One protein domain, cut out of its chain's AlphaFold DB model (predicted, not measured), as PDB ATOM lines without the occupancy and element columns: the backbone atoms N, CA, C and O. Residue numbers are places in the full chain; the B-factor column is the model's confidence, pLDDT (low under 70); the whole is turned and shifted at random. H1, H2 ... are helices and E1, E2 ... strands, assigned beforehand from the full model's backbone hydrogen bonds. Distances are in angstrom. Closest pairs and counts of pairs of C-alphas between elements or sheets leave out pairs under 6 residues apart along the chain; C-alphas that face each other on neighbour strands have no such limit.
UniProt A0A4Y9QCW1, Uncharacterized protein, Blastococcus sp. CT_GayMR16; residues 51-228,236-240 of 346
ATOM      1  N   ALA A  51     -14.095 -45.249  62.144       95.38
ATOM      2  CA  ALA A  51     -12.769 -45.834  62.004       95.38
ATOM      3  C   ALA A  51     -11.766 -44.893  61.337       95.38
ATOM      4  O   ALA A  51     -12.108 -43.973  60.591       95.38
ATOM      5  N   CYS A  52     -10.493 -45.166  61.594       95.31
ATOM      6  CA  CYS A  52      -9.353 -44.548  60.939       95.31
ATOM      7  C   CYS A  52      -8.244 -45.592  60.788       95.31
ATOM      8  O   CYS A  52      -7.996 -46.366  61.710       95.31
ATOM      9  N   ALA A  53      -7.588 -45.636  59.631       94.81
ATOM     10  CA  ALA A  53      -6.454 -46.521  59.389       94.81
ATOM     11  C   ALA A  53      -5.253 -45.699  58.920       94.81
ATOM     12  O   ALA A  53      -5.382 -44.865  58.022       94.81
ATOM     13  N   ASP A  54      -4.105 -45.942  59.544       93.69
ATOM     14  CA  ASP A  54      -2.810 -45.390  59.157       93.69
ATOM     15  C   ASP A  54      -1.871 -46.512  58.676       93.69
ATOM     16  O   ASP A  54      -2.258 -47.679  58.585       93.69
ATOM     17  N   ALA A  55      -0.616 -46.175  58.362       91.81
ATOM     18  CA  ALA A  55       0.382 -47.134  57.881       91.81
ATOM     19  C   ALA A  55       0.612 -48.330  58.832       91.81
ATOM     20  O   ALA A  55       1.053 -49.404  58.404       91.81
ATOM     21  N   THR A  56       0.342 -48.136  60.124       95.44
ATOM     22  CA  THR A  56       0.767 -48.992  61.235       95.44
ATOM     23  C   THR A  56      -0.371 -49.523  62.092       95.44
ATOM     24  O   THR A  56      -0.134 -50.424  62.894       95.44
ATOM     25  N   SER A  57      -1.587 -48.990  61.982       97.00
ATOM     26  CA  SER A  57      -2.696 -49.381  62.843       97.00
ATOM     27  C   SER A  57      -4.073 -49.097  62.245       97.00
ATOM     28  O   SER A  57      -4.246 -48.221  61.399       97.00
ATOM     29  N   MET A  58      -5.070 -49.842  62.717       97.31
ATOM     30  CA  MET A  58      -6.490 -49.536  62.548       97.31
ATOM     31  C   MET A  58      -7.042 -49.110  63.904       97.31
ATOM     32  O   MET A  58      -6.899 -49.841  64.880       97.31
ATOM     33  N   THR A  59      -7.677 -47.947  63.977       97.38
ATOM     34  CA  THR A  59      -8.365 -47.451  65.171       97.38
ATOM     35  C   THR A  59      -9.859 -47.423  64.897       97.38
ATOM     36  O   THR A  59     -10.283 -46.881  63.876       97.38
ATOM     37  N   VAL A  60     -10.650 -48.004  65.794       96.88
ATOM     38  CA  VAL A  60     -12.111 -48.063  65.695       96.88
ATOM     39  C   VAL A  60     -12.714 -47.496  66.971       96.88
ATOM     40  O   VAL A  60     -12.207 -47.746  68.067       96.88
ATOM     41  N   ARG A  61     -13.791 -46.731  66.821       95.75
ATOM     42  CA  ARG A  61     -14.634 -46.239  67.899       95.75
ATOM     43  C   ARG A  61     -16.036 -46.796  67.725       95.75
ATOM     44  O   ARG A  61     -16.590 -46.693  66.637       95.75
ATOM     45  N   ASN A  62     -16.616 -47.333  68.792       94.31
ATOM     46  CA  ASN A  62     -18.030 -47.683  68.779       94.31
ATOM     47  C   ASN A  62     -18.866 -46.434  69.084       94.31
ATOM     48  O   ASN A  62     -18.921 -45.983  70.224       94.31
ATOM     49  N   ASP A  63     -19.467 -45.839  68.062       91.44
ATOM     50  CA  ASP A  63     -20.382 -44.698  68.161       91.44
ATOM     51  C   ASP A  63     -21.860 -45.117  68.250       91.44
ATOM     52  O   ASP A  63     -22.737 -44.259  68.334       91.44
ATOM     53  N   LEU A  64     -22.137 -46.424  68.264       90.44
ATOM     54  CA  LEU A  64     -23.475 -46.970  68.448       90.44
ATOM     55  C   LEU A  64     -23.881 -46.929  69.927       90.44
ATOM     56  O   LEU A  64     -23.047 -47.001  70.828       90.44
ATOM     57  N   ASP A  65     -25.191 -46.926  70.174       89.38
ATOM     58  CA  ASP A  65     -25.770 -47.011  71.524       89.38
ATOM     59  C   ASP A  65     -25.799 -48.448  72.085       89.38
ATOM     60  O   ASP A  65     -26.410 -48.710  73.121       89.38
ATOM     61  N   VAL A  66     -25.159 -49.399  71.400       89.62
ATOM     62  CA  VAL A  66     -25.111 -50.815  71.787       89.62
ATOM     63  C   VAL A  66     -23.691 -51.371  71.760       89.62
ATOM     64  O   VAL A  66     -22.867 -50.912  70.964       89.62
ATOM     65  N   PRO A  67     -23.381 -52.365  72.613       93.38
ATOM     66  CA  PRO A  67     -22.113 -53.076  72.546       93.38
ATOM     67  C   PRO A  67     -21.981 -53.860  71.236       93.38
ATOM     68  O   PRO A  67     -22.956 -54.413  70.726       93.38
ATOM     69  N   VAL A  68     -20.756 -53.946  70.719       94.06
ATOM     70  CA  VAL A  68     -20.417 -54.743  69.530       94.06
ATOM     71  C   VAL A  68     -19.164 -55.572  69.767       94.06
ATOM     72  O   VAL A  68     -18.310 -55.208  70.577       94.06
ATOM     73  N   LEU A  69     -19.037 -56.671  69.024       96.06
ATOM     74  CA  LEU A  69     -17.834 -57.495  69.001       96.06
ATOM     75  C   LEU A  69     -17.017 -57.186  67.748       96.06
ATOM     76  O   LEU A  69     -17.564 -57.038  66.654       96.06
ATOM     77  N   VAL A  70     -15.695 -57.107  67.879       97.38
ATOM     78  CA  VAL A  70     -14.777 -56.916  66.755       97.38
ATOM     79  C   VAL A  70     -13.831 -58.103  66.663       97.38
ATOM     80  O   VAL A  70     -12.922 -58.284  67.473       97.38
ATOM     81  N   ARG A  71     -14.017 -58.889  65.605       97.44
ATOM     82  CA  ARG A  71     -13.158 -60.012  65.250       97.44
ATOM     83  C   ARG A  71     -11.997 -59.547  64.393       97.44
ATOM     84  O   ARG A  71     -12.193 -58.891  63.370       97.44
ATOM     85  N   ARG A  72     -10.781 -59.957  64.749       97.19
ATOM     86  CA  ARG A  72      -9.575 -59.723  63.940       97.19
ATOM     87  C   ARG A  72      -9.169 -60.965  63.151       97.19
ATOM     88  O   ARG A  72      -9.362 -62.090  63.597       97.19
ATOM     89  N   SER A  73      -8.566 -60.758  61.985       97.94
ATOM     90  CA  SER A  73      -7.960 -61.820  61.174       97.94
ATOM     91  C   SER A  73      -6.791 -61.283  60.343       97.94
ATOM     92  O   SER A  73      -6.718 -60.081  60.071       97.94
ATOM     93  N   GLY A  74      -5.891 -62.172  59.921       97.50
ATOM     94  CA  GLY A  74      -4.677 -61.796  59.195       97.50
ATOM     95  C   GLY A  74      -3.601 -61.228  60.120       97.50
ATOM     96  O   GLY A  74      -3.505 -61.612  61.284       97.50
ATOM     97  N   ASP A  75      -2.784 -60.321  59.595       97.75
ATOM     98  CA  ASP A  75      -1.628 -59.758  60.296       97.75
ATOM     99  C   ASP A  75      -2.013 -58.521  61.120       97.75
ATOM    100  O   ASP A  75      -1.671 -57.377  60.810       97.75
ATOM    101  N   VAL A  76      -2.820 -58.774  62.153       98.00
ATOM    102  CA  VAL A  76      -3.351 -57.771  63.080       98.00
ATOM    103  C   VAL A  76      -2.869 -58.091  64.493       98.00
ATOM    104  O   VAL A  76      -3.156 -59.155  65.048       98.00
ATOM    105  N   GLY A  77      -2.148 -57.146  65.090       97.19
ATOM    106  CA  GLY A  77      -1.601 -57.235  66.438       97.19
ATOM    107  C   GLY A  77      -2.665 -57.273  67.537       97.19
ATOM    108  O   GLY A  77      -3.873 -57.256  67.285       97.19
ATOM    109  N   VAL A  78      -2.198 -57.364  68.782       96.88
ATOM    110  CA  VAL A  78      -3.061 -57.337  69.973       96.88
ATOM    111  C   VAL A  78      -3.703 -55.946  70.102       96.88
ATOM    112  O   VAL A  78      -2.985 -54.956  69.943       96.88
ATOM    113  N   PRO A  79      -5.021 -55.851  70.361       97.12
ATOM    114  CA  PRO A  79      -5.683 -54.568  70.577       97.12
ATOM    115  C   PRO A  79      -5.074 -53.795  71.747       97.12
ATOM    116  O   PRO A  79      -4.719 -54.359  72.780       97.12
ATOM    117  N   ALA A  80      -5.002 -52.479  71.590       96.25
ATOM    118  CA  ALA A  80      -4.691 -51.533  72.646       96.25
ATOM    119  C   ALA A  80      -5.886 -50.595  72.841       96.25
ATOM    120  O   ALA A  80      -6.260 -49.860  71.921       96.25
ATOM    121  N   ARG A  81      -6.473 -50.601  74.041       93.44
ATOM    122  CA  ARG A  81      -7.563 -49.690  74.411       93.44
ATOM    123  C   ARG A  81      -7.010 -48.272  74.548       93.44
ATOM    124  O   ARG A  81      -6.090 -48.027  75.324       93.44
ATOM    125  N   VAL A  82      -7.527 -47.353  73.736       92.50
ATOM    126  CA  VAL A  82      -7.148 -45.928  73.740       92.50
ATOM    127  C   VAL A  82      -8.072 -45.148  74.667       92.50
ATOM    128  O   VAL A  82      -7.625 -44.275  75.407       92.50
ATOM    129  N   HIS A  83      -9.361 -45.480  74.633       90.56
ATOM    130  CA  HIS A  83     -10.370 -44.967  75.544       90.56
ATOM    131  C   HIS A  83     -11.320 -46.100  75.907       90.56
ATOM    132  O   HIS A  83     -11.779 -46.821  75.023       90.56
ATOM    133  N   GLU A  84     -11.608 -46.232  77.195       89.38
ATOM    134  CA  GLU A  84     -12.476 -47.274  77.722       89.38
ATOM    135  C   GLU A  84     -13.437 -46.667  78.737       89.38
ATOM    136  O   GLU A  84     -13.020 -45.974  79.672       89.38
ATOM    137  N   ARG A  85     -14.728 -46.933  78.554       83.19
ATOM    138  CA  ARG A  85     -15.752 -46.651  79.556       83.19
ATOM    139  C   ARG A  85     -16.042 -47.930  80.322       83.19
ATOM    140  O   ARG A  85     -16.931 -48.700  79.971       83.19
ATOM    141  N   GLY A  86     -15.276 -48.141  81.390       84.81
ATOM    142  CA  GLY A  86     -15.535 -49.236  82.317       84.81
ATOM    143  C   GLY A  86     -16.964 -49.158  82.865       84.81
ATOM    144  O   GLY A  86     -17.404 -48.108  83.331       84.81
ATOM    145  N   SER A  87     -17.683 -50.275  82.806       94.38
ATOM    146  CA  SER A  87     -18.968 -50.483  83.475       94.38
ATOM    147  C   SER A  87     -19.076 -51.939  83.925       94.38
ATOM    148  O   SER A  87     -18.378 -52.805  83.400       94.38
ATOM    149  N   ALA A  88     -19.943 -52.213  84.900       95.94
ATOM    150  CA  ALA A  88     -20.199 -53.577  85.353       95.94
ATOM    151  C   ALA A  88     -20.703 -54.459  84.193       95.94
ATOM    152  O   ALA A  88     -20.258 -55.592  84.024       95.94
ATOM    153  N   GLU A  89     -21.556 -53.890  83.334       96.12
ATOM    154  CA  GLU A  89     -22.034 -54.511  82.096       96.12
ATOM    155  C   GLU A  89     -20.869 -54.868  81.161       96.12
ATOM    156  O   GLU A  89     -20.798 -55.996  80.674       96.12
ATOM    157  N   ALA A  90     -19.927 -53.939  80.948       95.94
ATOM    158  CA  ALA A  90     -18.741 -54.163  80.119       95.94
ATOM    159  C   ALA A  90     -17.873 -55.309  80.648       95.94
ATOM    160  O   ALA A  90     -17.367 -56.108  79.865       95.94
ATOM    161  N   THR A  91     -17.719 -55.412  81.970       96.31
ATOM    162  CA  THR A  91     -16.965 -56.498  82.603       96.31
ATOM    163  C   THR A  91     -17.630 -57.849  82.356       96.31
ATOM    164  O   THR A  91     -16.958 -58.776  81.908       96.31
ATOM    165  N   VAL A  92     -18.944 -57.961  82.577       97.56
ATOM    166  CA  VAL A  92     -19.688 -59.210  82.332       97.56
ATOM    167  C   VAL A  92     -19.643 -59.595  80.853       97.56
ATOM    168  O   VAL A  92     -19.306 -60.728  80.523       97.56
ATOM    169  N   LEU A  93     -19.932 -58.656  79.949       96.88
ATOM    170  CA  LEU A  93     -19.888 -58.911  78.508       96.88
ATOM    171  C   LEU A  93     -18.476 -59.272  78.035       96.88
ATOM    172  O   LEU A  93     -18.322 -60.148  77.187       96.88
ATOM    173  N   GLY A  94     -17.443 -58.642  78.598       96.38
ATOM    174  CA  GLY A  94     -16.049 -58.923  78.262       96.38
ATOM    175  C   GLY A  94     -15.663 -60.365  78.584       96.38
ATOM    176  O   GLY A  94     -15.008 -61.016  77.775       96.38
ATOM    177  N   LEU A  95     -16.152 -60.902  79.707       96.94
ATOM    178  CA  LEU A  95     -15.959 -62.308  80.085       96.94
ATOM    179  C   LEU A  95     -16.665 -63.291  79.137       96.94
ATOM    180  O   LEU A  95     -16.248 -64.441  79.029       96.94
ATOM    181  N   LEU A  96     -17.712 -62.843  78.437       96.50
ATOM    182  CA  LEU A  96     -18.489 -63.647  77.487       96.50
ATOM    183  C   LEU A  96     -17.990 -63.554  76.039       96.50
ATOM    184  O   LEU A  96     -18.428 -64.334  75.196       96.50
ATOM    185  N   SER A  97     -17.092 -62.613  75.738       91.81
ATOM    186  CA  SER A  97     -16.708 -62.255  74.361       91.81
ATOM    187  C   SER A  97     -15.632 -63.162  73.733       91.81
ATOM    188  O   SER A  97     -15.262 -62.972  72.576       91.81
ATOM    189  N   ASP A  98     -15.169 -64.186  74.457       88.69
ATOM    190  CA  ASP A  98     -14.146 -65.155  74.030       88.69
ATOM    191  C   ASP A  98     -12.928 -64.495  73.343       88.69
ATOM    192  O   ASP A  98     -12.158 -63.784  73.987       88.69
ATOM    193  N   THR A  99     -12.733 -64.730  72.041       89.75
ATOM    194  CA  THR A  99     -11.586 -64.227  71.265       89.75
ATOM    195  C   THR A  99     -11.856 -62.909  70.539       89.75
ATOM    196  O   THR A  99     -10.923 -62.323  69.975       89.75
ATOM    197  N   ASP A 100     -13.107 -62.447  70.537       96.56
ATOM    198  CA  ASP A 100     -13.517 -61.205  69.898       96.56
ATOM    199  C   ASP A 100     -13.385 -60.031  70.881       96.56
ATOM    200  O   ASP A 100     -13.602 -60.161  72.084       96.56
ATOM    201  N   GLU A 101     -13.023 -58.854  70.372       97.31
ATOM    202  CA  GLU A 101     -12.862 -57.673  71.221       97.31
ATOM    203  C   GLU A 101     -14.221 -57.005  71.452       97.31
ATOM    204  O   GLU A 101     -14.866 -56.571  70.496       97.31
ATOM    205  N   LEU A 102     -14.637 -56.873  72.712       97.12
ATOM    206  CA  LEU A 102     -15.830 -56.112  73.079       97.12
ATOM    207  C   LEU A 102     -15.560 -54.606  73.034       97.12
ATOM    208  O   LEU A 102     -14.651 -54.114  73.712       97.12
ATOM    209  N   LEU A 103     -16.398 -53.873  72.304       96.25
ATOM    210  CA  LEU A 103     -16.428 -52.413  72.315       96.25
ATOM    211  C   LEU A 103     -17.777 -51.946  72.859       96.25
ATOM    212  O   LEU A 103     -18.815 -52.125  72.214       96.25
ATOM    213  N   MET A 104     -17.760 -51.294  74.016       95.38
ATOM    214  CA  MET A 104     -18.935 -50.626  74.574       95.38
ATOM    215  C   MET A 104     -19.207 -49.294  73.861       95.38
ATOM    216  O   MET A 104     -18.303 -48.742  73.228       95.38
ATOM    217  N   PRO A 105     -20.426 -48.735  73.977       93.44
ATOM    218  CA  PRO A 105     -20.734 -47.399  73.474       93.44
ATOM    219  C   PRO A 105     -19.723 -46.333  73.932       93.44
ATOM    220  O   PRO A 105     -19.596 -46.009  75.117       93.44
ATOM    221  N   GLY A 106     -19.018 -45.750  72.965       92.94
ATOM    222  CA  GLY A 106     -17.987 -44.731  73.147       92.94
ATOM    223  C   GLY A 106     -16.550 -45.252  73.274       92.94
ATOM    224  O   GLY A 106     -15.638 -44.422  73.274       92.94
ATOM    225  N   ASP A 107     -16.324 -46.565  73.360       95.81
ATOM    226  CA  ASP A 107     -14.975 -47.139  73.445       95.81
ATOM    227  C   ASP A 107     -14.166 -46.871  72.174       95.81
ATOM    228  O   ASP A 107     -14.704 -46.849  71.064       95.81
ATOM    229  N   VAL A 108     -12.851 -46.700  72.341       95.81
ATOM    230  CA  VAL A 108     -11.889 -46.523  71.247       95.81
ATOM    231  C   VAL A 108     -10.754 -47.522  71.408       95.81
ATOM    232  O   VAL A 108     -10.009 -47.486  72.391       95.81
ATOM    233  N   VAL A 109     -10.572 -48.376  70.406       97.56
ATOM    234  CA  VAL A 109      -9.548 -49.425  70.399       97.56
ATOM    235  C   VAL A 109      -8.679 -49.290  69.155       97.56
ATOM    236  O   VAL A 109      -9.155 -48.964  68.066       97.56
ATOM    237  N   ARG A 110      -7.376 -49.523  69.321       97.88
ATOM    238  CA  ARG A 110      -6.376 -49.486  68.254       97.88
ATOM    239  C   ARG A 110      -5.715 -50.847  68.096       97.88
ATOM    240  O   ARG A 110      -5.115 -51.357  69.036       97.88
ATOM    241  N   TRP A 111      -5.738 -51.383  66.885       98.19
ATOM    242  CA  TRP A 111      -5.049 -52.612  66.512       98.19
ATOM    243  C   TRP A 111      -3.810 -52.290  65.678       98.19
ATOM    244  O   TRP A 111      -3.951 -51.716  64.594       98.19
ATOM    245  N   PRO A 112      -2.603 -52.671  66.126       98.00
ATOM    246  CA  PRO A 112      -1.409 -52.614  65.292       98.00
ATOM    247  C   PRO A 112      -1.569 -53.483  64.036       98.00
ATOM    248  O   PRO A 112      -2.146 -54.566  64.092       98.00
ATOM    249  N   LEU A 113      -1.030 -53.027  62.912       97.50
ATOM    250  CA  LEU A 113      -0.956 -53.755  61.649       97.50
ATOM    251  C   LEU A 113       0.460 -54.291  61.450       97.50
ATOM    252  O   LEU A 113       1.432 -53.544  61.579       97.50
ATOM    253  N   GLY A 114       0.577 -55.561  61.075       96.69
ATOM    254  CA  GLY A 114       1.836 -56.121  60.597       96.69
ATOM    255  C   GLY A 114       2.075 -55.845  59.109       96.69
ATOM    256  O   GLY A 114       1.445 -54.971  58.503       96.69
ATOM    257  N   ALA A 115       3.021 -56.570  58.512       95.81
ATOM    258  CA  ALA A 115       3.447 -56.377  57.127       95.81
ATOM    259  C   ALA A 115       2.470 -56.969  56.096       95.81
ATOM    260  O   ALA A 115       2.360 -56.443  54.988       95.81
ATOM    261  N   ALA A 116       1.763 -58.049  56.436       96.69
ATOM    262  CA  ALA A 116       0.776 -58.676  55.561       96.69
ATOM    263  C   ALA A 116      -0.615 -58.029  55.712       96.69
ATOM    264  O   ALA A 116      -0.800 -57.063  56.451       96.69
ATOM    265  N   ALA A 117      -1.598 -58.510  54.948       96.50
ATOM    266  CA  ALA A 117      -2.956 -57.979  55.013       96.50
ATOM    267  C   ALA A 117      -3.618 -58.280  56.369       96.50
ATOM    268  O   ALA A 117      -3.444 -59.364  56.932       96.50
ATOM    269  N   GLY A 118      -4.408 -57.330  56.863       97.75
ATOM    270  CA  GLY A 118      -5.149 -57.422  58.119       97.75
ATOM    271  C   GLY A 118      -6.619 -57.077  57.917       97.75
ATOM    272  O   GLY A 118      -6.975 -56.330  57.005       97.75
ATOM    273  N   THR A 119      -7.505 -57.653  58.724       98.06
ATOM    274  CA  THR A 119      -8.948 -57.394  58.633       98.06
ATOM    275  C   THR A 119      -9.595 -57.354  60.011       98.06
ATOM    276  O   THR A 119      -9.337 -58.225  60.842       98.06
ATOM    277  N   LEU A 120     -10.469 -56.367  60.216       98.00
ATOM    278  CA  LEU A 120     -11.415 -56.292  61.328       98.00
ATOM    279  C   LEU A 120     -12.826 -56.535  60.797       98.00
ATOM    280  O   LEU A 120     -13.215 -55.965  59.777       98.00
ATOM    281  N   THR A 121     -13.588 -57.377  61.482       97.00
ATOM    282  CA  THR A 121     -14.992 -57.653  61.176       97.00
ATOM    283  C   THR A 121     -15.834 -57.392  62.412       97.00
ATOM    284  O   THR A 121     -15.564 -57.960  63.464       97.00
ATOM    285  N   VAL A 122     -16.857 -56.553  62.282       95.62
ATOM    286  CA  VAL A 122     -17.836 -56.311  63.344       95.62
ATOM    287  C   VAL A 122     -18.847 -57.460  63.352       95.62
ATOM    288  O   VAL A 122     -19.445 -57.775  62.317       95.62
ATOM    289  N   VAL A 123     -19.004 -58.104  64.503       92.75
ATOM    290  CA  VAL A 123     -19.838 -59.290  64.726       92.75
ATOM    291  C   VAL A 123     -20.945 -58.950  65.720       92.75
ATOM    292  O   VAL A 123     -20.750 -58.144  66.631       92.75
ATOM    293  N   ASP A 124     -22.129 -59.520  65.491       87.44
ATOM    294  CA  ASP A 124     -23.271 -59.362  66.390       87.44
ATOM    295  C   ASP A 124     -22.958 -60.002  67.740       87.44
ATOM    296  O   ASP A 124     -22.505 -61.146  67.806       87.44
ATOM    297  N   LEU A 125     -23.211 -59.246  68.807       90.88
ATOM    298  CA  LEU A 125     -23.372 -59.828  70.126       90.88
ATOM    299  C   LEU A 125     -24.640 -60.689  70.096       90.88
ATOM    300  O   LEU A 125     -25.638 -60.291  69.491       90.88
ATOM    301  N   ASP A 126     -24.609 -61.857  70.738       91.19
ATOM    302  CA  ASP A 126     -25.812 -62.675  70.872       91.19
ATOM    303  C   ASP A 126     -26.931 -61.837  71.534       91.19
ATOM    304  O   ASP A 126     -26.711 -61.261  72.609       91.19
ATOM    305  N   PRO A 127     -28.114 -61.717  70.902       90.00
ATOM    306  CA  PRO A 127     -29.152 -60.805  71.370       90.00
ATOM    307  C   PRO A 127     -29.660 -61.196  72.759       90.00
ATOM    308  O   PRO A 127     -29.943 -60.311  73.572       90.00
ATOM    309  N   ALA A 128     -29.699 -62.500  73.076       93.69
ATOM    310  CA  ALA A 128     -30.108 -62.957  74.393       93.69
ATOM    311  C   ALA A 128     -29.072 -62.566  75.446       93.69
ATOM    312  O   ALA A 128     -29.447 -62.021  76.479       93.69
ATOM    313  N   VAL A 129     -27.777 -62.748  75.165       95.06
ATOM    314  CA  VAL A 129     -26.692 -62.300  76.056       95.06
ATOM    315  C   VAL A 129     -26.794 -60.801  76.339       95.06
ATOM    316  O   VAL A 129     -26.866 -60.398  77.502       95.06
ATOM    317  N   GLY A 130     -26.860 -59.966  75.296       92.69
ATOM    318  CA  GLY A 130     -26.981 -58.515  75.461       92.69
ATOM    319  C   GLY A 130     -28.267 -58.110  76.188       92.69
ATOM    320  O   GLY A 130     -28.263 -57.204  77.024       92.69
ATOM    321  N   GLY A 131     -29.372 -58.805  75.912       92.75
ATOM    322  CA  GLY A 131     -30.660 -58.544  76.536       92.75
ATOM    323  C   GLY A 131     -30.717 -58.894  78.017       92.75
ATOM    324  O   GLY A 131     -31.253 -58.101  78.793       92.75
ATOM    325  N   ILE A 132     -30.124 -60.023  78.407       96.31
ATOM    326  CA  ILE A 132     -30.030 -60.460  79.802       96.31
ATOM    327  C   ILE A 132     -29.126 -59.511  80.586       96.31
ATOM    328  O   ILE A 132     -29.548 -59.019  81.627       96.31
ATOM    329  N   VAL A 133     -27.921 -59.192  80.090       96.44
ATOM    330  CA  VAL A 133     -27.014 -58.265  80.796       96.44
ATOM    331  C   VAL A 133     -27.682 -56.911  81.012       96.44
ATOM    332  O   VAL A 133     -27.643 -56.381  82.117       96.44
ATOM    333  N   HIS A 134     -28.365 -56.386  79.992       93.38
ATOM    334  CA  HIS A 134     -29.104 -55.134  80.126       93.38
ATOM    335  C   HIS A 134     -30.228 -55.213  81.171       93.38
ATOM    336  O   HIS A 134     -30.446 -54.257  81.910       93.38
ATOM    337  N   ALA A 135     -30.946 -56.339  81.242       94.69
ATOM    338  CA  ALA A 135     -32.005 -56.541  82.230       94.69
ATOM    339  C   ALA A 135     -31.464 -56.645  83.665       94.69
ATOM    340  O   ALA A 135     -32.158 -56.254  84.596       94.69
ATOM    341  N   LEU A 136     -30.233 -57.135  83.834       95.88
ATOM    342  CA  LEU A 136     -29.571 -57.297  85.130       95.88
ATOM    343  C   LEU A 136     -28.754 -56.076  85.564       95.88
ATOM    344  O   LEU A 136     -28.171 -56.105  86.641       95.88
ATOM    345  N   ARG A 137     -28.682 -55.011  84.756       95.12
ATOM    346  CA  ARG A 137     -27.772 -53.871  84.975       95.12
ATOM    347  C   ARG A 137     -27.847 -53.265  86.380       95.12
ATOM    348  O   ARG A 137     -26.821 -52.877  86.928       95.12
ATOM    349  N   ASP A 138     -29.057 -53.185  86.933       94.62
ATOM    350  CA  ASP A 138     -29.337 -52.539  88.216       94.62
ATOM    351  C   ASP A 138     -29.020 -53.490  89.391       94.62
ATOM    352  O   ASP A 138     -28.868 -53.039  90.525       94.62
ATOM    353  N   ASP A 139     -28.851 -54.785  89.101       94.50
ATOM    354  CA  ASP A 139     -28.466 -55.838  90.042       94.50
ATOM    355  C   ASP A 139     -26.961 -56.186  89.974       94.50
ATOM    356  O   ASP A 139     -26.460 -56.953  90.801       94.50
ATOM    357  N   LEU A 140     -26.217 -55.648  88.995       95.00
ATOM    358  CA  LEU A 140     -24.780 -55.898  88.870       95.00
ATOM    359  C   LEU A 140     -23.987 -55.191  89.987       95.00
ATOM    360  O   LEU A 140     -24.292 -54.044  90.330       95.00
ATOM    361  N   PRO A 141     -22.908 -55.808  90.511       92.00
ATOM    362  CA  PRO A 141     -22.032 -55.140  91.465       92.00
ATOM    363  C   PRO A 141     -21.439 -53.850  90.870       92.00
ATOM    364  O   PRO A 141     -20.920 -53.871  89.748       92.00
ATOM    365  N   PRO A 142     -21.479 -52.715  91.591       91.75
ATOM    366  CA  PRO A 142     -20.949 -51.454  91.084       91.75
ATOM    367  C   PRO A 142     -19.424 -51.508  91.048       91.75
ATOM    368  O   PRO A 142     -18.822 -51.743  92.088       91.75
ATOM    369  N   LEU A 143     -18.800 -51.226  89.900       90.00
ATOM    370  CA  LEU A 143     -17.340 -51.303  89.744       90.00
ATOM    371  C   LEU A 143     -16.572 -50.570  90.856       90.00
ATOM    372  O   LEU A 143     -16.760 -49.375  91.082       90.00
ATOM    373  N   GLY A 144     -15.647 -51.289  91.495       86.69
ATOM    374  CA  GLY A 144     -14.810 -50.769  92.579       86.69
ATOM    375  C   GLY A 144     -15.487 -50.760  93.953       86.69
ATOM    376  O   GLY A 144     -14.887 -50.267  94.908       86.69
ATOM    377  N   GLY A 145     -16.710 -51.288  94.065       87.38
ATOM    378  CA  GLY A 145     -17.364 -51.569  95.343       87.38
ATOM    379  C   GLY A 145     -16.778 -52.797  96.048       87.38
ATOM    380  O   GLY A 145     -16.037 -53.574  95.449       87.38
ATOM    381  N   GLU A 146     -17.135 -52.994  97.321       81.19
ATOM    382  CA  GLU A 146     -16.680 -54.152  98.119       81.19
ATOM    383  C   GLU A 146     -17.092 -55.499  97.494       81.19
ATOM    384  O   GLU A 146     -16.328 -56.456  97.572       81.19
ATOM    385  N   ASP A 147     -18.225 -55.532  96.782       79.81
ATOM    386  CA  ASP A 147     -18.749 -56.711  96.070       79.81
ATOM    387  C   ASP A 147     -18.216 -56.852  94.621       79.81
ATOM    388  O   ASP A 147     -18.741 -57.634  93.832       79.81
ATOM    389  N   SER A 148     -17.215 -56.062  94.209       87.31
ATOM    390  CA  SER A 148     -16.651 -56.079  92.840       87.31
ATOM    391  C   SER A 148     -15.515 -57.079  92.647       87.31
ATOM    392  O   SER A 148     -14.562 -56.804  91.907       87.31
ATOM    393  N   ASP A 149     -15.552 -58.215  93.331       92.38
ATOM    394  CA  ASP A 149     -14.525 -59.220  93.119       92.38
ATOM    395  C   ASP A 149     -14.676 -59.865  91.715       92.38
ATOM    396  O   ASP A 149     -15.789 -59.993  91.187       92.38
ATOM    397  N   PRO A 150     -13.566 -60.256  91.060       93.94
ATOM    398  CA  PRO A 150     -13.621 -60.869  89.733       93.94
ATOM    399  C   PRO A 150     -14.419 -62.180  89.669       93.94
ATOM    400  O   PRO A 150     -14.924 -62.523  88.599       93.94
ATOM    401  N   GLU A 151     -14.532 -62.919  90.779       95.38
ATOM    402  CA  GLU A 151     -15.263 -64.190  90.825       95.38
ATOM    403  C   GLU A 151     -16.773 -63.945  90.753       95.38
ATOM    404  O   GLU A 151     -17.467 -64.662  90.033       95.38
ATOM    405  N   THR A 152     -17.276 -62.880  91.383       94.94
ATOM    406  CA  THR A 152     -18.678 -62.461  91.292       94.94
ATOM    407  C   THR A 152     -19.058 -62.106  89.853       94.94
ATOM    408  O   THR A 152     -20.071 -62.591  89.345       94.94
ATOM    409  N   PHE A 153     -18.234 -61.330  89.139       96.56
ATOM    410  CA  PHE A 153     -18.490 -61.035  87.722       96.56
ATOM    411  C   PHE A 153     -18.448 -62.291  86.842       96.56
ATOM    412  O   PHE A 153     -19.278 -62.433  85.943       96.56
ATOM    413  N   ALA A 154     -17.527 -63.220  87.115       97.06
ATOM    414  CA  ALA A 154     -17.455 -64.500  86.414       97.06
ATOM    415  C   ALA A 154     -18.684 -65.384  86.676       97.06
ATOM    416  O   ALA A 154     -19.217 -65.981  85.740       97.06
ATOM    417  N   ALA A 155     -19.181 -65.422  87.913       96.94
ATOM    418  CA  ALA A 155     -20.390 -66.154  88.269       96.94
ATOM    419  C   ALA A 155     -21.630 -65.567  87.579       96.94
ATOM    420  O   ALA A 155     -22.439 -66.308  87.021       96.94
ATOM    421  N   VAL A 156     -21.756 -64.235  87.536       97.06
ATOM    422  CA  VAL A 156     -22.834 -63.569  86.790       97.06
ATOM    423  C   VAL A 156     -22.727 -63.857  85.291       97.06
ATOM    424  O   VAL A 156     -23.734 -64.186  84.668       97.06
ATOM    425  N   ALA A 157     -21.526 -63.801  84.706       97.69
ATOM    426  CA  ALA A 157     -21.319 -64.164  83.305       97.69
ATOM    427  C   ALA A 157     -21.766 -65.611  83.023       97.69
ATOM    428  O   ALA A 157     -22.496 -65.848  82.059       97.69
ATOM    429  N   ALA A 158     -21.435 -66.567  83.897       97.56
ATOM    430  CA  ALA A 158     -21.905 -67.947  83.776       97.56
ATOM    431  C   ALA A 158     -23.442 -68.041  83.811       97.56
ATOM    432  O   ALA A 158     -24.037 -68.706  82.961       97.56
ATOM    433  N   VAL A 159     -24.106 -67.315  84.720       97.94
ATOM    434  CA  VAL A 159     -25.579 -67.242  84.770       97.94
ATOM    435  C   VAL A 159     -26.163 -66.681  83.475       97.94
ATOM    436  O   VAL A 159     -27.137 -67.235  82.960       97.94
ATOM    437  N   VAL A 160     -25.582 -65.611  82.928       98.00
ATOM    438  CA  VAL A 160     -26.016 -65.017  81.654       98.00
ATOM    439  C   VAL A 160     -25.893 -66.036  80.524       98.00
ATOM    440  O   VAL A 160     -26.847 -66.223  79.771       98.00
ATOM    441  N   GLN A 161     -24.757 -66.730  80.425       97.69
ATOM    442  CA  GLN A 161     -24.507 -67.727  79.385       97.69
ATOM    443  C   GLN A 161     -25.479 -68.914  79.475       97.69
ATOM    444  O   GLN A 161     -26.074 -69.305  78.469       97.69
ATOM    445  N   GLU A 162     -25.681 -69.470  80.673       97.38
ATOM    446  CA  GLU A 162     -26.615 -70.578  80.901       97.38
ATOM    447  C   GLU A 162     -28.070 -70.164  80.632       97.38
ATOM    448  O   GLU A 162     -28.843 -70.927  80.047       97.38
ATOM    449  N   THR A 163     -28.440 -68.934  81.001       97.81
ATOM    450  CA  THR A 163     -29.777 -68.384  80.743       97.81
ATOM    451  C   THR A 163     -30.003 -68.162  79.250       97.81
ATOM    452  O   THR A 163     -31.041 -68.575  78.731       97.81
ATOM    453  N   ALA A 164     -29.033 -67.584  78.537       96.94
ATOM    454  CA  ALA A 164     -29.105 -67.395  77.089       96.94
ATOM    455  C   ALA A 164     -29.287 -68.737  76.360       96.94
ATOM    456  O   ALA A 164     -30.179 -68.867  75.520       96.94
ATOM    457  N   ALA A 165     -28.524 -69.767  76.748       96.88
ATOM    458  CA  ALA A 165     -28.666 -71.116  76.202       96.88
ATOM    459  C   ALA A 165     -30.055 -71.719  76.486       96.88
ATOM    460  O   ALA A 165     -30.715 -72.214  75.572       96.88
ATOM    461  N   ALA A 166     -30.551 -71.615  77.722       97.56
ATOM    462  CA  ALA A 166     -31.872 -72.128  78.094       97.56
ATOM    463  C   ALA A 166     -33.021 -71.418  77.350       97.56
ATOM    464  O   ALA A 166     -34.040 -72.040  77.029       97.56
ATOM    465  N   VAL A 167     -32.870 -70.121  77.070       96.81
ATOM    466  CA  VAL A 167     -33.824 -69.334  76.282       96.81
ATOM    467  C   VAL A 167     -33.757 -69.711  74.796       96.81
ATOM    468  O   VAL A 167     -34.804 -69.820  74.155       96.81
ATOM    469  N   ALA A 168     -32.574 -69.987  74.245       95.19
ATOM    470  CA  ALA A 168     -32.436 -70.508  72.885       95.19
ATOM    471  C   ALA A 168     -33.099 -71.894  72.735       95.19
ATOM    472  O   ALA A 168     -33.901 -72.105  71.820       95.19
ATOM    473  N   ASP A 169     -32.863 -72.803  73.686       96.00
ATOM    474  CA  ASP A 169     -33.514 -74.118  73.741       96.00
ATOM    475  C   ASP A 169     -35.039 -73.994  73.841       96.00
ATOM    476  O   ASP A 169     -35.784 -74.746  73.204       96.00
ATOM    477  N   ARG A 170     -35.525 -72.999  74.594       95.94
ATOM    478  CA  ARG A 170     -36.951 -72.676  74.670       95.94
ATOM    479  C   ARG A 170     -37.532 -72.341  73.304       95.94
ATOM    480  O   ARG A 170     -38.609 -72.832  72.974       95.94
ATOM    481  N   GLN A 171     -36.855 -71.492  72.527       94.44
ATOM    482  CA  GLN A 171     -37.320 -71.081  71.198       94.44
ATOM    483  C   GLN A 171     -37.406 -72.281  70.253       94.44
ATOM    484  O   GLN A 171     -38.418 -72.459  69.575       94.44
ATOM    485  N   ALA A 172     -36.398 -73.157  70.278       94.06
ATOM    486  CA  ALA A 172     -36.421 -74.405  69.523       94.06
ATOM    487  C   ALA A 172     -37.556 -75.340  69.981       94.06
ATOM    488  O   ALA A 172     -38.245 -75.935  69.153       94.06
ATOM    489  N   CYS A 173     -37.794 -75.443  71.293       95.81
ATOM    490  CA  CYS A 173     -38.879 -76.240  71.865       95.81
ATOM    491  C   CYS A 173     -40.262 -75.711  71.472       95.81
ATOM    492  O   CYS A 173     -41.146 -76.511  71.171       95.81
ATOM    493  N   ALA A 174     -40.443 -74.388  71.475       94.62
ATOM    494  CA  ALA A 174     -41.707 -73.701  71.226       94.62
ATOM    495  C   ALA A 174     -42.166 -73.754  69.760       94.62
ATOM    496  O   ALA A 174     -43.352 -73.531  69.492       94.62
ATOM    497  N   ALA A 175     -41.263 -74.060  68.823       93.69
ATOM    498  CA  ALA A 175     -41.587 -74.187  67.409       93.69
ATOM    499  C   ALA A 175     -42.724 -75.205  67.194       93.69
ATOM    500  O   ALA A 175     -42.662 -76.353  67.645       93.69
ATOM    501  N   ASP A 176     -43.794 -74.754  66.535       92.44
ATOM    502  CA  ASP A 176     -44.977 -75.550  66.180       92.44
ATOM    503  C   ASP A 176     -45.743 -76.173  67.366       92.44
ATOM    504  O   ASP A 176     -46.501 -77.136  67.204       92.44
ATOM    505  N   LYS A 177     -45.574 -75.632  68.578       94.00
ATOM    506  CA  LYS A 177     -46.268 -76.106  69.782       94.00
ATOM    507  C   LYS A 177     -47.589 -75.383  70.018       94.00
ATOM    508  O   LYS A 177     -47.726 -74.184  69.789       94.00
ATOM    509  N   ASN A 178     -48.568 -76.114  70.551       94.69
ATOM    510  CA  ASN A 178     -49.767 -75.496  71.124       94.69
ATOM    511  C   ASN A 178     -49.484 -74.925  72.529       94.69
ATOM    512  O   ASN A 178     -48.429 -75.171  73.109       94.69
ATOM    513  N   PHE A 179     -50.442 -74.195  73.107       92.88
ATOM    514  CA  PHE A 179     -50.247 -73.495  74.384       92.88
ATOM    515  C   PHE A 179     -49.858 -74.411  75.564       92.88
ATOM    516  O   PHE A 179     -49.075 -73.995  76.413       92.88
ATOM    517  N   LEU A 180     -50.355 -75.657  75.621       93.94
ATOM    518  CA  LEU A 180     -49.995 -76.606  76.689       93.94
ATOM    519  C   LEU A 180     -48.547 -77.074  76.547       93.94
ATOM    520  O   LEU A 180     -47.824 -77.200  77.530       93.94
ATOM    521  N   GLN A 181     -48.128 -77.330  75.312       94.94
ATOM    522  CA  GLN A 181     -46.757 -77.721  75.006       94.94
ATOM    523  C   GLN A 181     -45.781 -76.553  75.197       94.94
ATOM    524  O   GLN A 181     -44.676 -76.773  75.681       94.94
ATOM    525  N   LEU A 182     -46.202 -75.322  74.893       93.69
ATOM    526  CA  LEU A 182     -45.427 -74.114  75.175       93.69
ATOM    527  C   LEU A 182     -45.189 -73.943  76.680       93.69
ATOM    528  O   LEU A 182     -44.053 -73.743  77.088       93.69
ATOM    529  N   ALA A 183     -46.227 -74.129  77.505       94.75
ATOM    530  CA  ALA A 183     -46.084 -74.091  78.960       94.75
ATOM    531  C   ALA A 183     -45.102 -75.158  79.480       94.75
ATOM    532  O   ALA A 183     -44.355 -74.911  80.422       94.75
ATOM    533  N   ALA A 184     -45.054 -76.338  78.850       94.94
ATOM    534  CA  ALA A 184     -44.049 -77.346  79.182       94.94
ATOM    535  C   ALA A 184     -42.622 -76.884  78.826       94.94
ATOM    536  O   ALA A 184     -41.709 -77.099  79.622       94.94
ATOM    537  N   CYS A 185     -42.432 -76.213  77.683       96.75
ATOM    538  CA  CYS A 185     -41.152 -75.584  77.338       96.75
ATOM    539  C   CYS A 185     -40.768 -74.505  78.368       96.75
ATOM    540  O   CYS A 185     -39.631 -74.492  78.827       96.75
ATOM    541  N   ASP A 186     -41.717 -73.661  78.790       95.88
ATOM    542  CA  ASP A 186     -41.485 -72.613  79.793       95.88
ATOM    543  C   ASP A 186     -41.009 -73.191  81.131       95.88
ATOM    544  O   ASP A 186     -40.041 -72.703  81.711       95.88
ATOM    545  N   VAL A 187     -41.650 -74.263  81.609       97.12
ATOM    546  CA  VAL A 187     -41.262 -74.941  82.857       97.12
ATOM    547  C   VAL A 187     -39.860 -75.544  82.753       97.12
ATOM    548  O   VAL A 187     -39.079 -75.446  83.701       97.12
ATOM    549  N   LEU A 188     -39.517 -76.151  81.611       97.00
ATOM    550  CA  LEU A 188     -38.180 -76.702  81.381       97.00
ATOM    551  C   LEU A 188     -37.116 -75.599  81.380       97.00
ATOM    552  O   LEU A 188     -36.102 -75.736  82.066       97.00
ATOM    553  N   THR A 189     -37.367 -74.490  80.682       97.19
ATOM    554  CA  THR A 189     -36.474 -73.326  80.667       97.19
ATOM    555  C   THR A 189     -36.316 -72.734  82.062       97.19
ATOM    556  O   THR A 189     -35.188 -72.616  82.533       97.19
ATOM    557  N   ALA A 190     -37.416 -72.469  82.774       97.50
ATOM    558  CA  ALA A 190     -37.379 -71.951  84.141       97.50
ATOM    559  C   ALA A 190     -36.584 -72.869  85.083       97.50
ATOM    560  O   ALA A 190     -35.799 -72.391  85.902       97.50
ATOM    561  N   SER A 191     -36.746 -74.190  84.960       97.81
ATOM    562  CA  SER A 191     -36.000 -75.156  85.770       97.81
ATOM    563  C   SER A 191     -34.505 -75.174  85.448       97.81
ATOM    564  O   SER A 191     -33.702 -75.409  86.354       97.81
ATOM    565  N   THR A 192     -34.112 -74.979  84.190       97.62
ATOM    566  CA  THR A 192     -32.699 -74.906  83.796       97.62
ATOM    567  C   THR A 192     -32.072 -73.600  84.269       97.62
ATOM    568  O   THR A 192     -31.065 -73.658  84.968       97.62
ATOM    569  N   VAL A 193     -32.726 -72.459  84.022       97.69
ATOM    570  CA  VAL A 193     -32.288 -71.140  84.512       97.69
ATOM    571  C   VAL A 193     -32.150 -71.143  86.035       97.69
ATOM    572  O   VAL A 193     -31.107 -70.772  86.557       97.69
ATOM    573  N   SER A 194     -33.152 -71.644  86.767       97.62
ATOM    574  CA  SER A 194     -33.107 -71.686  88.237       97.62
ATOM    575  C   SER A 194     -31.922 -72.495  88.767       97.62
ATOM    576  O   SER A 194     -31.283 -72.086  89.734       97.62
ATOM    577  N   ARG A 195     -31.626 -73.650  88.151       97.62
ATOM    578  CA  ARG A 195     -30.485 -74.486  88.550       97.62
ATOM    579  C   ARG A 195     -29.158 -73.796  88.266       97.62
ATOM    580  O   ARG A 195     -28.275 -73.892  89.110       97.62
ATOM    581  N   GLY A 196     -29.048 -73.099  87.137       96.31
ATOM    582  CA  GLY A 196     -27.865 -72.312  86.808       96.31
ATOM    583  C   GLY A 196     -27.627 -71.187  87.803       96.31
ATOM    584  O   GLY A 196     -26.585 -71.126  88.444       96.31
ATOM    585  N   VAL A 197     -28.650 -70.371  88.054       97.62
ATOM    586  CA  VAL A 197     -28.578 -69.260  89.017       97.62
ATOM    587  C   VAL A 197     -28.191 -69.745  90.418       97.62
ATOM    588  O   VAL A 197     -27.264 -69.210  91.017       97.62
ATOM    589  N   ILE A 198     -28.861 -70.781  90.938       97.38
ATOM    590  CA  ILE A 198     -28.584 -71.327  92.281       97.38
ATOM    591  C   ILE A 198     -27.222 -72.042  92.339       97.38
ATOM    592  O   ILE A 198     -26.617 -72.118  93.405       97.38
ATOM    593  N   GLY A 199     -26.754 -72.596  91.219       97.31
ATOM    594  CA  GLY A 199     -25.467 -73.283  91.134       97.31
ATOM    595  C   GLY A 199     -24.269 -72.337  91.090       97.31
ATOM    596  O   GLY A 199     -23.205 -72.707  91.580       97.31
ATOM    597  N   GLN A 200     -24.443 -71.138  90.529       97.25
ATOM    598  CA  GLN A 200     -23.362 -70.171  90.318       97.25
ATOM    599  C   GLN A 200     -23.306 -69.078  91.393       97.25
ATOM    600  O   GLN A 200     -22.230 -68.551  91.661       97.25
ATOM    601  N   LEU A 201     -24.437 -68.717  92.013       96.31
ATOM    602  CA  LEU A 201     -24.518 -67.556  92.906       96.31
ATOM    603  C   LEU A 201     -24.814 -67.924  94.368       96.31
ATOM    604  O   LEU A 201     -25.532 -68.893  94.640       96.31
ATOM    605  N   PRO A 202     -24.345 -67.105  95.331       95.56
ATOM    606  CA  PRO A 202     -24.821 -67.143  96.710       95.56
ATOM    607  C   PRO A 202     -26.349 -67.034  96.797       95.56
ATOM    608  O   PRO A 202     -27.004 -66.420  95.956       95.56
ATOM    609  N   ARG A 203     -26.941 -67.643  97.831       95.75
ATOM    610  CA  ARG A 203     -28.402 -67.811  97.949       95.75
ATOM    611  C   ARG A 203     -29.178 -66.490  97.954       95.75
ATOM    612  O   ARG A 203     -30.275 -66.431  97.407       95.75
ATOM    613  N   ASP A 204     -28.647 -65.485  98.630       94.88
ATOM    614  CA  ASP A 204     -29.173 -64.124  98.705       94.88
ATOM    615  C   ASP A 204     -29.188 -63.464  97.322       94.88
ATOM    616  O   ASP A 204     -30.258 -63.085  96.849       94.88
ATOM    617  N   ARG A 205     -28.055 -63.474  96.612       94.69
ATOM    618  CA  ARG A 205     -27.956 -62.951  95.241       94.69
ATOM    619  C   ARG A 205     -28.827 -63.715  94.248       94.69
ATOM    620  O   ARG A 205     -29.519 -63.116  93.432       94.69
ATOM    621  N   ALA A 206     -28.879 -65.041  94.351       96.44
ATOM    622  CA  ALA A 206     -29.788 -65.851  93.549       96.44
ATOM    623  C   ALA A 206     -31.255 -65.426  93.761       96.44
ATOM    624  O   ALA A 206     -32.001 -65.280  92.798       96.44
ATOM    625  N   ALA A 207     -31.679 -65.193  95.009       95.94
ATOM    626  CA  ALA A 207     -33.045 -64.765  95.308       95.94
ATOM    627  C   ALA A 207     -33.390 -63.377  94.732       95.94
ATOM    628  O   ALA A 207     -34.555 -63.151  94.391       95.94
ATOM    629  N   GLU A 208     -32.398 -62.490  94.612       95.06
ATOM    630  CA  GLU A 208     -32.514 -61.175  93.969       95.06
ATOM    631  C   GLU A 208     -32.668 -61.293  92.448       95.06
ATOM    632  O   GLU A 208     -33.591 -60.700  91.895       95.06
ATOM    633  N   LEU A 209     -31.843 -62.113  91.780       95.94
ATOM    634  CA  LEU A 209     -31.845 -62.207  90.312       95.94
ATOM    635  C   LEU A 209     -32.978 -63.068  89.738       95.94
ATOM    636  O   LEU A 209     -33.457 -62.802  88.633       95.94
ATOM    637  N   LEU A 210     -33.407 -64.116  90.457       96.69
ATOM    638  CA  LEU A 210     -34.388 -65.095  89.963       96.69
ATOM    639  C   LEU A 210     -35.678 -64.465  89.402       96.69
ATOM    640  O   LEU A 210     -36.108 -64.909  88.341       96.69
ATOM    641  N   PRO A 211     -36.314 -63.457  90.037       96.25
ATOM    642  CA  PRO A 211     -37.494 -62.798  89.477       96.25
ATOM    643  C   PRO A 211     -37.264 -62.214  88.079       96.25
ATOM    644  O   PRO A 211     -38.116 -62.393  87.215       96.25
ATOM    645  N   THR A 212     -36.119 -61.567  87.849       96.00
ATOM    646  CA  THR A 212     -35.781 -60.951  86.559       96.00
ATOM    647  C   THR A 212     -35.509 -62.015  85.501       96.00
ATOM    648  O   THR A 212     -36.031 -61.927  84.386       96.00
ATOM    649  N   VAL A 213     -34.732 -63.053  85.845       96.50
ATOM    650  CA  VAL A 213     -34.330 -64.076  84.864       96.50
ATOM    651  C   VAL A 213     -35.379 -65.142  84.577       96.50
ATOM    652  O   VAL A 213     -35.328 -65.782  83.527       96.50
ATOM    653  N   LEU A 214     -36.344 -65.330  85.477       96.75
ATOM    654  CA  LEU A 214     -37.447 -66.270  85.293       96.75
ATOM    655  C   LEU A 214     -38.707 -65.641  84.698       96.75
ATOM    656  O   LEU A 214     -39.668 -66.377  84.484       96.75
ATOM    657  N   ASP A 215     -38.732 -64.331  84.438       94.38
ATOM    658  CA  ASP A 215     -39.883 -63.685  83.808       94.38
ATOM    659  C   ASP A 215     -39.991 -64.089  82.323       94.38
ATOM    660  O   ASP A 215     -39.160 -63.677  81.505       94.38
ATOM    661  N   PRO A 216     -41.026 -64.853  81.921       91.38
ATOM    662  CA  PRO A 216     -41.183 -65.283  80.537       91.38
ATOM    663  C   PRO A 216     -41.423 -64.132  79.557       91.38
ATOM    664  O   PRO A 216     -41.203 -64.309  78.355       91.38
ATOM    665  N   ALA A 217     -41.878 -62.967  80.038       90.75
ATOM    666  CA  ALA A 217     -42.015 -61.775  79.209       90.75
ATOM    667  C   ALA A 217     -40.647 -61.321  78.679       90.75
ATOM    668  O   ALA A 217     -40.512 -61.053  77.486       90.75
ATOM    669  N   ASN A 218     -39.619 -61.365  79.532       93.62
ATOM    670  CA  ASN A 218     -38.258 -60.986  79.171       93.62
ATOM    671  C   ASN A 218     -37.651 -61.931  78.126       93.62
ATOM    672  O   ASN A 218     -36.958 -61.487  77.216       93.62
ATOM    673  N   TRP A 219     -37.942 -63.233  78.194       94.44
ATOM    674  CA  TRP A 219     -37.337 -64.225  77.294       94.44
ATOM    675  C   TRP A 219     -37.658 -63.984  75.820       94.44
ATOM    676  O   TRP A 219     -36.816 -64.224  74.956       94.44
ATOM    677  N   ALA A 220     -38.883 -63.543  75.523       89.06
ATOM    678  CA  ALA A 220     -39.274 -63.204  74.159       89.06
ATOM    679  C   ALA A 220     -38.561 -61.934  73.675       89.06
ATOM    680  O   ALA A 220     -38.130 -61.889  72.525       89.06
ATOM    681  N   ASP A 221     -38.406 -60.948  74.557       89.38
ATOM    682  CA  ASP A 221     -37.779 -59.661  74.251       89.38
ATOM    683  C   ASP A 221     -36.252 -59.763  74.122       89.38
ATOM    684  O   ASP A 221     -35.636 -59.002  73.380       89.38
ATOM    685  N   TRP A 222     -35.624 -60.716  74.813       92.56
ATOM    686  CA  TRP A 222     -34.186 -60.969  74.729       92.56
ATOM    687  C   TRP A 222     -33.761 -61.600  73.409       92.56
ATOM    688  O   TRP A 222     -32.699 -61.276  72.903       92.56
ATOM    689  N   VAL A 223     -34.581 -62.478  72.828       88.88
ATOM    690  CA  VAL A 223     -34.265 -63.083  71.520       88.88
ATOM    691  C   VAL A 223     -34.824 -62.296  70.342       88.88
ATOM    692  O   VAL A 223     -34.523 -62.615  69.190       88.88
ATOM    693  N   ALA A 224     -35.703 -61.327  70.601       86.00
ATOM    694  CA  ALA A 224     -36.264 -60.499  69.552       86.00
ATOM    695  C   ALA A 224     -35.151 -59.625  68.959       86.00
ATOM    696  O   ALA A 224     -34.438 -58.973  69.725       86.00
ATOM    697  N   PRO A 225     -35.027 -59.556  67.620       77.00
ATOM    698  CA  PRO A 225     -34.103 -58.624  67.002       77.00
ATOM    699  C   PRO A 225     -34.424 -57.204  67.468       77.00
ATOM    700  O   PRO A 225     -35.546 -56.721  67.266       77.00
ATOM    701  N   ARG A 226     -33.480 -56.533  68.123       72.94
ATOM    702  CA  ARG A 226     -33.672 -55.157  68.580       72.94
ATOM    703  C   ARG A 226     -33.530 -54.199  67.396       72.94
ATOM    704  O   ARG A 226     -32.791 -54.479  66.457       72.94
ATOM    705  N   PRO A 227     -34.180 -53.022  67.421       61.19
ATOM    706  CA  PRO A 227     -33.989 -51.999  66.386       61.19
ATOM    707  C   PRO A 227     -32.529 -51.540  66.251       61.19
ATOM    708  O   PRO A 227     -32.133 -51.027  65.211       61.19
ATOM    709  N   THR A 228     -31.750 -51.718  67.315       61.09
ATOM    710  CA  THR A 228     -30.313 -51.449  67.391       61.09
ATOM    711  C   THR A 228     -29.447 -52.618  66.925       61.09
ATOM    712  O   THR A 228     -28.232 -52.465  66.850       61.09
ATOM    713  N   ALA A 236     -24.867 -51.487  56.091       78.31
ATOM    714  CA  ALA A 236     -23.529 -51.097  56.523       78.31
ATOM    715  C   ALA A 236     -22.495 -52.204  56.258       78.31
ATOM    716  O   ALA A 236     -22.742 -53.396  56.463       78.31
ATOM    717  N   ARG A 237     -21.296 -51.806  55.822       89.19
ATOM    718  CA  ARG A 237     -20.155 -52.713  55.688       89.19
ATOM    719  C   ARG A 237     -19.633 -53.053  57.078       89.19
ATOM    720  O   ARG A 237     -19.280 -52.169  57.849       89.19
ATOM    721  N   ARG A 238     -19.525 -54.344  57.372       93.62
ATOM    722  CA  ARG A 238     -19.012 -54.839  58.660       93.62
ATOM    723  C   ARG A 238     -17.523 -55.150  58.646       93.62
ATOM    724  O   ARG A 238     -16.955 -55.425  59.692       93.62
ATOM    725  N   THR A 239     -16.892 -55.116  57.478       95.56
ATOM    726  CA  THR A 239     -15.498 -55.525  57.304       95.56
ATOM    727  C   THR A 239     -14.637 -54.339  56.891       95.56
ATOM    728  O   THR A 239     -14.925 -53.669  55.896       95.56
ATOM    729  N   LEU A 240     -13.565 -54.113  57.648       96.25
ATOM    730  CA  LEU A 240     -12.480 -53.186  57.353       96.25
ATOM    731  C   LEU A 240     -11.231 -54.004  57.020       96.25
ATOM    732  O   LEU A 240     -10.742 -54.752  57.861       96.25
TER     733      LEU A 240
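AT A GLANCE: This is residues 51 to 228 and 236 to 240 of the 346 residues of an uncharacterized protein of Blastococcus sp. CT_GayMR16 (UniProt A0A4Y9QCW1). Two lobes follow each other along the longest axis: a twisted sheet of six short to long strands, in which E6 folds back on itself, and a group of helices built on the long hairpin of H3 and H4. H1 sits between the lobes, grazing the sheet and packing on H2 and H3, while H6 packs on H2 and H5 folds back on H4. You have 183 printed residues with six named strands and six named helices: along the chain four strands come first, then H1, then two more strands, then H2 to H6; the class is mixed, helices and strands, and the neighbour strands of the branched sheet pair antiparallel, E6 having three neighbours, with E2 on one side of it and E3 and E4 on the other side. The whole is compact, with a radius of gyration of the C-alphas of 18.6 A, and flat, spanning 60 by 45 by 24 A.

HOW THE PARTS SIT: Start at E1, residues 51 to 53, which forms a hairpin with E2, residues 57 to 61; look for N 52 and O 59, 2.9 A apart. On the other side of E2 is E6, residues 108 to 123, with N 58 and O 111 at 2.9 A. E6 bends by 147 degrees at residue 115. Its residues 113 to 123 pair with E3, residues 68 to 76, where N 71 and O 121 are 2.8 A apart; its residues 108 to 110 pair with E4, residues 80 to 83, where N 80 and O 110 are 2.8 A apart. Edge strand E5, residues 101 to 103, pairs with E3, with N 70 and O 101 at 2.8 A. H1, residues 88 to 96, only grazes the sheet, with residues 90 to 96. It touches H2, residues 127 to 135, closest at C-alphas 89 and 133, 6.4 A. The hub is H3, residues 150 to 174: its residues 153 to 161 touch H1, closest at C-alphas 157 and 92, 5.3 A, and its residues 160 to 167 touch H2, closest at C-alphas 164 and 128, 5.3 A. H4, residues 179 to 200, forms a helical hairpin with H3, at a shallow tilt of 14 degrees. H5, residues 203 to 213, touches residues 193 to 198 of H4 in a second helical hairpin, closest at C-alphas 206 and 198, 5.7 A. H6, residues 216 to 223, touches H2, closest at C-alphas 222 and 128, 4.5 A. Every O i to N i+4 pair is within hydrogen-bond range in H1, H2, H3 and H4, against 5 of 7 in H5 and 1 of 4 in H6, which has 2 of 5 O i to N i+3 pairs.

IN THESE COORDINATES: Find C-alpha 51 at (-12.769, -45.834, 62.004), where E1 begins. H3 runs 36.0 A from C-alpha 150 at (-13.621, -60.869, 89.733), and H4 runs 31.4 A. H6 ends at C-alpha 223, (-34.265, -63.083, 71.520).

THE WHOLE: The C-alphas farthest apart, of Ala 55 and Leu 180, are 61.3 A apart. Residues 229 to 235 are not printed; C-alphas 228 and 236 stand 12.8 A apart across that cut. The link from H2 to H3, residues 136 to 149, is long. Confidence is under 70 at residues 227 to 228.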